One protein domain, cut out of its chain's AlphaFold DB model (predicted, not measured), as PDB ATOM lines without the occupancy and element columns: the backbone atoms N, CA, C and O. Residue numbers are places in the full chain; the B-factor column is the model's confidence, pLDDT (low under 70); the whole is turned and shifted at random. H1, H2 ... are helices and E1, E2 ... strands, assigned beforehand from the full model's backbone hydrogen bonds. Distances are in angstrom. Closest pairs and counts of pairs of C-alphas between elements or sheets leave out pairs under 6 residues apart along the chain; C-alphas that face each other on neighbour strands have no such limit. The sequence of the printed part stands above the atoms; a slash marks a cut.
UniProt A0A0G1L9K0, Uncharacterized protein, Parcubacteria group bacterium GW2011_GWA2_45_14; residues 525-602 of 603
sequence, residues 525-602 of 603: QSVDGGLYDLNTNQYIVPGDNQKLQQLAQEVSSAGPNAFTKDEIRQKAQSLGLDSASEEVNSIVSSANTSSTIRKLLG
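AT A GLANCE: This is residues 525 to 602 of the 603 residues of an uncharacterized protein of Parcubacteria group bacterium GW2011_GWA2_45_14 (UniProt A0A0G1L9K0). A small three-stranded antiparallel sheet, E1 to E3, sits off one end of a body of four helices, in which H2, H3 and H4 pack on H1. Residues 541 and 542 join the two parts, and no helix is on the sheet. The printed part has 78 residues, with three named strands followed by four named helices; it is mostly helix, and the sheet order is E1 - E2 - E3. It is elongated, 42 by 25 by 17 A, yet only just compact, close to loose, with a radius of gyration of the C-alphas of 13.9 A.

IN THESE COORDINATES: E1, residues 525 to 527, begins at C-alpha 525 (161.427, 91.244, 104.692) and is 6.3 A long. E2, residues 530 to 533, is 10.0 A and E3, residues 538 to 540, 6.4 A. H1, residues 543 to 557, measures 21.7 A; H2, residues 565 to 574, 14.4 A; H3, residues 582 to 590, 12.1 A. H4, residues 594 to 600, 10.9 A, ends at C-alpha 600 (144.211, 86.023, 120.112).

HOW THE PARTS SIT: E1, E2 and E3 form a meander, each strand the antiparallel neighbour of the one before. Hairpin E1 and E2 has N 525 and O 532 at 3.0 A; hairpin E2 and E3 has N 540 and O 531 at 2.9 A. H1 and H2, a helical hairpin, touch at Leu 551 and Ala 572, closest C-alphas 6.4 A, at a steep tilt of 38 degrees. H2 and H3, also a helical hairpin, touch at Lys 565 and Val 588, closest C-alphas 5.6 A. With residues 548 to 552 alone, H1 only just touches H3, with 3 pairs of C-alphas within 8 A, the closest Ala 552 and Ile 587 at 6.4 A. With residues 552 to 556 alone, H1 touches H4, closest C-alphas Ser 556 and Ile 597, 6.7 A. H2 and H4 are apart. Every O i to N i+4 pair is within hydrogen-bond range in H2 and H3, against 10 of 11 in H1 and 1 of 3 in H4, where 2 of 4 O i to N i+3 pairs are.

THE WHOLE: The C-alphas farthest apart, those of Asn 535 and Thr 564, are 42.4 A apart. The printed part has no cut and no long link. Mean pLDDT of the printed part is 77.7; 28 residues are under 70, among them 534 to 544 and 592 to 602.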
ATOM      1  N   GLN A 525     162.056  92.339 105.429       69.62
ATOM      2  CA  GLN A 525     161.427  91.244 104.692       69.62
ATOM      3  C   GLN A 525     159.906  91.284 104.887       69.62
ATOM      4  O   GLN A 525     159.416  91.406 106.009       69.62
ATOM      5  N   SER A 526     159.149  91.185 103.793       53.72
ATOM      6  CA  SER A 526     157.702  90.962 103.860       53.72
ATOM      7  C   SER A 526     157.443  89.477 104.107       53.72
ATOM      8  O   SER A 526     157.952  88.628 103.372       53.72
ATOM      9  N   VAL A 527     156.682  89.173 105.156       72.50
ATOM     10  CA  VAL A 527     156.227  87.824 105.523       72.50
ATOM     11  C   VAL A 527     154.719  87.869 105.785       72.50
ATOM     12  O   VAL A 527     154.168  88.946 106.028       72.50
ATOM     13  N   ASP A 528     154.035  86.723 105.735       45.78
ATOM     14  CA  ASP A 528     152.609  86.656 106.079       45.78
ATOM     15  C   ASP A 528     152.386  87.207 107.498       45.78
ATOM     16  O   ASP A 528     152.903  86.670 108.476       45.78
ATOM     17  N   GLY A 529     151.643  88.314 107.601       54.66
ATOM     18  CA  GLY A 529     151.360  89.002 108.868       54.66
ATOM     19  C   GLY A 529     152.084  90.337 109.096       54.66
ATOM     20  O   GLY A 529     151.807  90.983 110.104       54.66
ATOM     21  N   GLY A 530     152.952  90.802 108.184       71.00
ATOM     22  CA  GLY A 530     153.491  92.171 108.230       71.00
ATOM     23  C   GLY A 530     154.934  92.333 107.744       71.00
ATOM     24  O   GLY A 530     155.458  91.531 106.972       71.00
ATOM     25  N   LEU A 531     155.576  93.420 108.184       68.44
ATOM     26  CA  LEU A 531     156.985  93.709 107.905       68.44
ATOM     27  C   LEU A 531     157.865  93.189 109.052       68.44
ATOM     28  O   LEU A 531     157.610  93.503 110.217       68.44
ATOM     29  N   TYR A 532     158.899  92.416 108.715       58.59
ATOM     30  CA  TYR A 532     159.873  91.857 109.654       58.59
ATOM     31  C   TYR A 532     161.225  92.558 109.490       58.59
ATOM     32  O   TYR A 532     161.791  92.578 108.392       58.59
ATOM     33  N   ASP A 533     161.735  93.155 110.568       73.31
ATOM     34  CA  ASP A 533     163.043  93.814 110.582       73.31
ATOM     35  C   ASP A 533     164.138  92.802 110.943       73.31
ATOM     36  O   ASP A 533     164.207  92.296 112.068       73.31
ATOM     37  N   LEU A 534     165.015  92.519 109.976       62.56
ATOM     38  CA  LEU A 534     166.087  91.529 110.106       62.56
ATOM     39  C   LEU A 534     167.205  91.974 111.063       62.56
ATOM     40  O   LEU A 534     167.999  91.141 111.494       62.56
ATOM     41  N   ASN A 535     167.288  93.261 111.414       63.81
ATOM     42  CA  ASN A 535     168.305  93.759 112.343       63.81
ATOM     43  C   ASN A 535     167.877  93.604 113.806       63.81
ATOM     44  O   ASN A 535     168.716  93.389 114.679       63.81
ATOM     45  N   THR A 536     166.578  93.740 114.076       69.00
ATOM     46  CA  THR A 536     166.019  93.678 115.433       69.00
ATOM     47  C   THR A 536     165.365  92.333 115.745       69.00
ATOM     48  O   THR A 536     165.094  92.055 116.912       69.00
ATOM     49  N   ASN A 537     165.151  91.477 114.734       69.44
ATOM     50  CA  ASN A 537     164.389  90.229 114.838       69.44
ATOM     51  C   ASN A 537     162.959  90.448 115.374       69.44
ATOM     52  O   ASN A 537     162.400  89.593 116.068       69.44
ATOM     53  N   GLN A 538     162.354  91.597 115.061       60.94
ATOM     54  CA  GLN A 538     161.027  91.982 115.541       60.94
ATOM     55  C   GLN A 538     160.059  92.254 114.384       60.94
ATOM     56  O   GLN A 538     160.425  92.774 113.330       60.94
ATOM     57  N   TYR A 539     158.789  91.908 114.613       62.84
ATOM     58  CA  TYR A 539     157.684  92.311 113.748       62.84
ATOM     59  C   TYR A 539     157.365  93.787 113.980       62.84
ATOM     60  O   TYR A 539     157.175  94.220 115.118       62.84
ATOM     61  N   ILE A 540     157.249  94.550 112.898       63.50
ATOM     62  CA  ILE A 540     156.762  95.926 112.947       63.50
ATOM     63  C   ILE A 540     155.232  95.858 112.979       63.50
ATOM     64  O   ILE A 540     154.573  95.716 111.949       63.50
ATOM     65  N   VAL A 541     154.665  95.895 114.185       55.59
ATOM     66  CA  VAL A 541     153.219  95.793 114.413       55.59
ATOM     67  C   VAL A 541     152.581  97.199 114.401       55.59
ATOM     68  O   VAL A 541     153.065  98.074 115.121       55.59
ATOM     69  N   PRO A 542     151.502  97.451 113.630       58.78
ATOM     70  CA  PRO A 542     150.792  98.736 113.638       58.78
ATOM     71  C   PRO A 542     150.249  99.107 115.029       58.78
ATOM     72  O   PRO A 542     149.854  98.233 115.800       58.78
ATOM     73  N   GLY A 543     150.176 100.406 115.341       65.44
ATOM     74  CA  GLY A 543     149.814 100.910 116.677       65.44
ATOM     75  C   GLY A 543     148.454 100.448 117.223       65.44
ATOM     76  O   GLY A 543     148.293 100.338 118.437       65.44
ATOM     77  N   ASP A 544     147.491 100.109 116.364       69.62
ATOM     78  CA  ASP A 544     146.171  99.636 116.807       69.62
ATOM     79  C   ASP A 544     146.180  98.177 117.293       69.62
ATOM     80  O   ASP A 544     145.418  97.816 118.191       69.62
ATOM     81  N   ASN A 545     147.134  97.364 116.834       73.88
ATOM     82  CA  ASN A 545     147.315  95.998 117.331       73.88
ATOM     83  C   ASN A 545     147.901  95.964 118.753       73.88
ATOM     84  O   ASN A 545     147.567  95.068 119.524       73.88
ATOM     85  N   GLN A 546     148.720  96.951 119.143       79.06
ATOM     86  CA  GLN A 546     149.209  97.054 120.527       79.06
ATOM     87  C   GLN A 546     148.070  97.367 121.508       79.06
ATOM     88  O   GLN A 546     147.984  96.763 122.576       79.06
ATOM     89  N   LYS A 547     147.150  98.257 121.120       87.94
ATOM     90  CA  LYS A 547     145.951  98.575 121.910       87.94
ATOM     91  C   LYS A 547     145.009  97.373 122.025       87.94
ATOM     92  O   LYS A 547     144.475  97.122 123.103       87.94
ATOM     93  N   LEU A 548     144.831  96.600 120.948       86.62
ATOM     94  CA  LEU A 548     144.037  95.364 120.968       86.62
ATOM     95  C   LEU A 548     144.647  94.297 121.888       86.62
ATOM     96  O   LEU A 548     143.920  93.661 122.653       86.62
ATOM     97  N   GLN A 549     145.973  94.136 121.868       86.44
ATOM     98  CA  GLN A 549     146.676  93.236 122.790       86.44
ATOM     99  C   GLN A 549     146.517  93.679 124.246       86.44
ATOM    100  O   GLN A 549     146.218  92.846 125.102       86.44
ATOM    101  N   GLN A 550     146.636  94.982 124.524       91.81
ATOM    102  CA  GLN A 550     146.411  95.525 125.863       91.81
ATOM    103  C   GLN A 550     144.985  95.234 126.358       91.81
ATOM    104  O   GLN A 550     144.813  94.725 127.467       91.81
ATOM    105  N   LEU A 551     143.964  95.467 125.523       93.56
ATOM    106  CA  LEU A 551     142.571  95.157 125.858       93.56
ATOM    107  C   LEU A 551     142.377  93.662 126.166       93.56
ATOM    108  O   LEU A 551     141.794  93.311 127.192       93.56
ATOM    109  N   ALA A 552     142.887  92.771 125.312       91.12
ATOM    110  CA  ALA A 552     142.772  91.324 125.502       91.12
ATOM    111  C   ALA A 552     143.513  90.832 126.764       91.12
ATOM    112  O   ALA A 552     143.023  89.955 127.484       91.12
ATOM    113  N   GLN A 553     144.669  91.418 127.082       91.81
ATOM    114  CA  GLN A 553     145.436  91.094 128.283       91.81
ATOM    115  C   GLN A 553     144.711  91.541 129.563       91.81
ATOM    116  O   GLN A 553     144.614  90.775 130.526       91.81
ATOM    117  N   GLU A 554     144.133  92.739 129.570       92.62
ATOM    118  CA  GLU A 554     143.360  93.247 130.705       92.62
ATOM    119  C   GLU A 554     142.072  92.440 130.942       92.62
ATOM    120  O   GLU A 554     141.753  92.127 132.087       92.62
ATOM    121  N   VAL A 555     141.364  92.038 129.880       91.44
ATOM    122  CA  VAL A 555     140.164  91.185 129.989       91.44
ATOM    123  C   VAL A 555     140.516  89.775 130.475       91.44
ATOM    124  O   VAL A 555     139.825  89.229 131.331       91.44
ATOM    125  N   SER A 556     141.604  89.179 129.973       87.00
ATOM    126  CA  SER A 556     142.000  87.813 130.354       87.00
ATOM    127  C   SER A 556     142.535  87.700 131.784       87.00
ATOM    128  O   SER A 556     142.251  86.713 132.465       87.00
ATOM    129  N   SER A 557     143.287  88.699 132.251       86.25
ATOM    130  CA  SER A 557     143.906  88.695 133.582       86.25
ATOM    131  C   SER A 557     142.918  88.904 134.734       86.25
ATOM    132  O   SER A 557     143.185  88.445 135.842       86.25
ATOM    133  N   ALA A 558     141.767  89.531 134.483       87.38
ATOM    134  CA  ALA A 558     140.736  89.744 135.501       87.38
ATOM    135  C   ALA A 558     139.910  88.476 135.810       87.38
ATOM    136  O   ALA A 558     139.251  88.402 136.846       87.38
ATOM    137  N   GLY A 559     139.994  87.452 134.952       79.25
ATOM    138  CA  GLY A 559     139.265  86.193 135.090       79.25
ATOM    139  C   GLY A 559     137.883  86.202 134.419       79.25
ATOM    140  O   GLY A 559     137.370  87.251 134.022       79.25
ATOM    141  N   PRO A 560     137.273  85.017 134.238       79.88
ATOM    142  CA  PRO A 560     135.982  84.895 133.567       79.88
ATOM    143  C   PRO A 560     134.891  85.659 134.330       79.88
ATOM    144  O   PRO A 560     134.806  85.572 135.553       79.88
ATOM    145  N   ASN A 561     134.039  86.377 133.592       83.44
ATOM    146  CA  ASN A 561     132.949  87.227 134.100       83.44
ATOM    147  C   ASN A 561     133.370  88.474 134.905       83.44
ATOM    148  O   ASN A 561     132.509  89.108 135.509       83.44
ATOM    149  N   ALA A 562     134.653  88.853 134.917       88.38
ATOM    150  CA  ALA A 562     135.102  90.058 135.623       88.38
ATOM    151  C   ALA A 562     134.694  91.373 134.936       88.38
ATOM    152  O   ALA A 562     134.652  92.413 135.587       88.38
ATOM    153  N   PHE A 563     134.380  91.319 133.639       92.00
ATOM    154  CA  PHE A 563     133.833  92.434 132.875       92.00
ATOM    155  C   PHE A 563     132.561  91.995 132.150       92.00
ATOM    156  O   PHE A 563     132.516  90.946 131.503       92.00
ATOM    157  N   THR A 564     131.532  92.827 132.211       94.00
ATOM    158  CA  THR A 564     130.373  92.761 131.325       94.00
ATOM    159  C   THR A 564     130.771  93.152 129.898       94.00
ATOM    160  O   THR A 564     131.784  93.814 129.661       94.00
ATOM    161  N   LYS A 565     129.953  92.771 128.910       94.00
ATOM    162  CA  LYS A 565     130.207  93.109 127.498       94.00
ATOM    163  C   LYS A 565     130.338  94.619 127.272       94.00
ATOM    164  O   LYS A 565     131.144  95.042 126.447       94.00
ATOM    165  N   ASP A 566     129.569  95.413 128.008       93.88
ATOM    166  CA  ASP A 566     129.579  96.868 127.878       93.88
ATOM    167  C   ASP A 566     130.813  97.491 128.539       93.88
ATOM    168  O   ASP A 566     131.393  98.414 127.973       93.88
ATOM    169  N   GLU A 567     131.299  96.932 129.651       94.62
ATOM    170  CA  GLU A 567     132.564  97.356 130.267       94.62
ATOM    171  C   GLU A 567     133.767  97.082 129.357       94.62
ATOM    172  O   GLU A 567     134.645  97.935 129.231       94.62
ATOM    173  N   ILE A 568     133.793  95.945 128.648       94.06
ATOM    174  CA  ILE A 568     134.854  95.647 127.667       94.06
ATOM    175  C   ILE A 568     134.830  96.663 126.517       94.06
ATOM    176  O   ILE A 568     135.881  97.159 126.111       94.06
ATOM    177  N   ARG A 569     133.643  97.017 126.009       95.00
ATOM    178  CA  ARG A 569     133.500  98.012 124.932       95.00
ATOM    179  C   ARG A 569     133.882  99.419 125.380       95.00
ATOM    180  O   ARG A 569     134.569 100.114 124.637       95.00
ATOM    181  N   GLN A 570     133.496  99.827 126.588       94.75
ATOM    182  CA  GLN A 570     133.923 101.108 127.163       94.75
ATOM    183  C   GLN A 570     135.442 101.157 127.342       94.75
ATOM    184  O   GLN A 570     136.074 102.177 127.061       94.75
ATOM    185  N   LYS A 571     136.055 100.036 127.734       94.88
ATOM    186  CA  LYS A 571     137.509  99.941 127.857       94.88
ATOM    187  C   LYS A 571     138.210 100.007 126.499       94.88
ATOM    188  O   LYS A 571     139.192 100.734 126.369       94.88
ATOM    189  N   ALA A 572     137.663  99.356 125.472       94.81
ATOM    190  CA  ALA A 572     138.142  99.482 124.094       94.81
ATOM    191  C   ALA A 572     138.121 100.947 123.619       94.81
ATOM    192  O   ALA A 572     139.132 101.454 123.134       94.81
ATOM    193  N   GLN A 573     137.015 101.660 123.860       94.50
ATOM    194  CA  GLN A 573     136.900 103.087 123.540       94.50
ATOM    195  C   GLN A 573     137.929 103.935 124.300       94.50
ATOM    196  O   GLN A 573     138.517 104.844 123.717       94.50
ATOM    197  N   SER A 574     138.208 103.616 125.571       93.06
ATOM    198  CA  SER A 574     139.223 104.326 126.368       93.06
ATOM    199  C   SER A 574     140.653 104.154 125.838       93.06
ATOM    200  O   SER A 574     141.483 105.041 126.021       93.06
ATOM    201  N   LEU A 575     140.925 103.055 125.125       93.00
ATOM    202  CA  LEU A 575     142.191 102.805 124.427       93.00
ATOM    203  C   LEU A 575     142.225 103.431 123.019       93.00
ATOM    204  O   LEU A 575     143.232 103.325 122.317       93.00
ATOM    205  N   GLY A 576     141.147 104.097 122.594       91.44
ATOM    206  CA  GLY A 576     141.006 104.671 121.257       91.44
ATOM    207  C   GLY A 576     140.749 103.630 120.165       91.44
ATOM    208  O   GLY A 576     141.103 103.877 119.015       91.44
ATOM    209  N   LEU A 577     140.191 102.468 120.522       92.44
ATOM    210  CA  LEU A 577     139.718 101.458 119.574       92.44
ATOM    211  C   LEU A 577     138.255 101.723 119.210       92.44
ATOM    212  O   LEU A 577     137.461 102.152 120.052       92.44
ATOM    213  N   ASP A 578     137.880 101.413 117.970       91.31
ATOM    214  CA  ASP A 578     136.475 101.404 117.575       91.31
ATOM    215  C   ASP A 578     135.749 100.243 118.274       91.31
ATOM    216  O   ASP A 578     136.030  99.069 118.034       91.31
ATOM    217  N   SER A 579     134.785 100.564 119.140       87.12
ATOM    218  CA  SER A 579     133.972  99.570 119.855       87.12
ATOM    219  C   SER A 579     133.167  98.635 118.951       87.12
ATOM    220  O   SER A 579     132.680  97.613 119.435       87.12
ATOM    221  N   ALA A 580     132.977  99.001 117.679       83.50
ATOM    222  CA  ALA A 580     132.270  98.198 116.693       83.50
ATOM    223  C   ALA A 580     133.202  97.328 115.831       83.50
ATOM    224  O   ALA A 580     132.691  96.552 115.021       83.50
ATOM    225  N   SER A 581     134.528  97.413 116.006       90.31
ATOM    226  CA  SER A 581     135.470  96.620 115.211       90.31
ATOM    227  C   SER A 581     135.264  95.115 115.430       90.31
ATOM    228  O   SER A 581     134.851  94.663 116.509       90.31
ATOM    229  N   GLU A 582     135.527  94.313 114.396       84.56
ATOM    230  CA  GLU A 582     135.397  92.852 114.470       84.56
ATOM    231  C   GLU A 582     136.315  92.259 115.550       84.56
ATOM    232  O   GLU A 582     135.926  91.333 116.262       84.56
ATOM    233  N   GLU A 583     137.494  92.845 115.749       90.25
ATOM    234  CA  GLU A 583     138.477  92.435 116.750       90.25
ATOM    235  C   GLU A 583     137.988  92.706 118.178       90.25
ATOM    236  O   GLU A 583     138.081  91.827 119.041       90.25
ATOM    237  N   VAL A 584     137.387  93.876 118.433       88.62
ATOM    238  CA  VAL A 584     136.776  94.181 119.738       88.62
ATOM    239  C   VAL A 584     135.579  93.259 119.995       88.62
ATOM    240  O   VAL A 584     135.447  92.714 121.092       88.62
ATOM    241  N   ASN A 585     134.741  93.000 118.987       88.19
ATOM    242  CA  ASN A 585     133.615  92.068 119.109       88.19
ATOM    243  C   ASN A 585     134.069  90.616 119.351       88.19
ATOM    244  O   ASN A 585     133.442  89.894 120.134       88.19
ATOM    245  N   SER A 586     135.191  90.206 118.758       86.81
ATOM    246  CA  SER A 586     135.828  88.913 119.017       86.81
ATOM    247  C   SER A 586     136.278  88.792 120.480       86.81
ATOM    248  O   SER A 586     135.949  87.804 121.147       86.81
ATOM    249  N   ILE A 587     136.902  89.830 121.051       88.50
ATOM    250  CA  ILE A 587     137.279  89.870 122.479       88.50
ATOM    251  C   ILE A 587     136.034  89.842 123.387       88.50
ATOM    252  O   ILE A 587     135.973  89.059 124.335       88.50
ATOM    253  N   VAL A 588     134.992  90.621 123.069       89.81
ATOM    254  CA  VAL A 588     133.721  90.651 123.823       89.81
ATOM    255  C   VAL A 588     133.020  89.287 123.815       89.81
ATOM    256  O   VAL A 588     132.432  88.879 124.818       89.81
ATOM    257  N   SER A 589     133.062  88.571 122.690       84.94
ATOM    258  CA  SER A 589     132.441  87.246 122.559       84.94
ATOM    259  C   SER A 589     133.225  86.141 123.277       84.94
ATOM    260  O   SER A 589     132.624  85.185 123.768       84.94
ATOM    261  N   SER A 590     134.547  86.294 123.392       83.44
ATOM    262  CA  SER A 590     135.456  85.302 123.977       83.44
ATOM    263  C   SER A 590     135.749  85.502 125.467       83.44
ATOM    264  O   SER A 590     136.292  84.588 126.091       83.44
ATOM    265  N   ALA A 591     135.327  86.626 126.059       80.25
ATOM    266  CA  ALA A 591     135.501  86.974 127.476       80.25
ATOM    267  C   ALA A 591     135.041  85.884 128.471       80.25
ATOM    268  O   ALA A 591     135.600  85.755 129.560       80.25
ATOM    269  N   ASN A 592     134.075  85.046 128.079       69.69
ATOM    270  CA  ASN A 592     133.541  83.963 128.915       69.69
ATOM    271  C   ASN A 592     134.272  82.618 128.735       69.69
ATOM    272  O   ASN A 592     133.959  81.644 129.415       69.69
ATOM    273  N   THR A 593     135.257  82.544 127.835       64.88
ATOM    274  CA  THR A 593     135.997  81.317 127.502       64.88
ATOM    275  C   THR A 593     137.503  81.583 127.490       64.88
ATOM    276  O   THR A 593     138.068  82.051 126.503       64.88
ATOM    277  N   SER A 594     138.176  81.245 128.596       55.81
ATOM    278  CA  SER A 594     139.603  81.531 128.848       55.81
ATOM    279  C   SER A 594     140.583  80.954 127.802       55.81
ATOM    280  O   SER A 594     141.720  81.415 127.701       55.81
ATOM    281  N   SER A 595     140.174  79.962 127.001       51.97
ATOM    282  CA  SER A 595     141.009  79.336 125.961       51.97
ATOM    283  C   SER A 595     141.102  80.143 124.658       51.97
ATOM    284  O   SER A 595     142.133  80.097 123.991       51.97
ATOM    285  N   THR A 596     140.070  80.909 124.295       53.69
ATOM    286  CA  THR A 596     140.014  81.650 123.020       53.69
ATOM    287  C   THR A 596     140.842  82.938 123.070       53.69
ATOM    288  O   THR A 596     141.490  83.295 122.090       53.69
ATOM    289  N   ILE A 597     140.904  83.594 124.234       56.84
ATOM    290  CA  ILE A 597     141.662  84.846 124.409       56.84
ATOM    291  C   ILE A 597     143.179  84.606 124.319       56.84
ATOM    292  O   ILE A 597     143.904  85.443 123.790       56.84
ATOM    293  N   ARG A 598     143.673  83.434 124.751       54.47
ATOM    294  CA  ARG A 598     145.101  83.082 124.620       54.47
ATOM    295  C   ARG A 598     145.538  82.953 123.159       54.47
ATOM    296  O   ARG A 598     146.584  83.483 122.808       54.47
ATOM    297  N   LYS A 599     144.687  82.372 122.300       51.28
ATOM    298  CA  LYS A 599     144.935  82.302 120.850       51.28
ATOM    299  C   LYS A 599     145.018  83.683 120.194       51.28
ATOM    300  O   LYS A 599     145.857  83.878 119.324       51.28
ATOM    301  N   LEU A 600     144.179  84.636 120.611       53.62
ATOM    302  CA  LEU A 600     144.211  86.023 120.112       53.62
ATOM    303  C   LEU A 600     145.485  86.775 120.528       53.62
ATOM    304  O   LEU A 600     145.964  87.628 119.790       53.62
ATOM    305  N   LEU A 601     146.044  86.437 121.689       51.22
ATOM    306  CA  LEU A 601     147.292  87.003 122.203       51.22
ATOM    307  C   LEU A 601     148.556  86.301 121.667       51.22
ATOM    308  O   LEU A 601     149.661  86.690 122.035       51.22
ATOM    309  N   GLY A 602     148.411  85.282 120.813       48.41
ATOM    310  CA  GLY A 602     149.541  84.521 120.272       48.41
ATOM    311  C   GLY A 602     150.241  83.606 121.288       48.41
ATOM    312  O   GLY A 602     151.414  83.295 121.091       48.41
TER     313      GLY A 602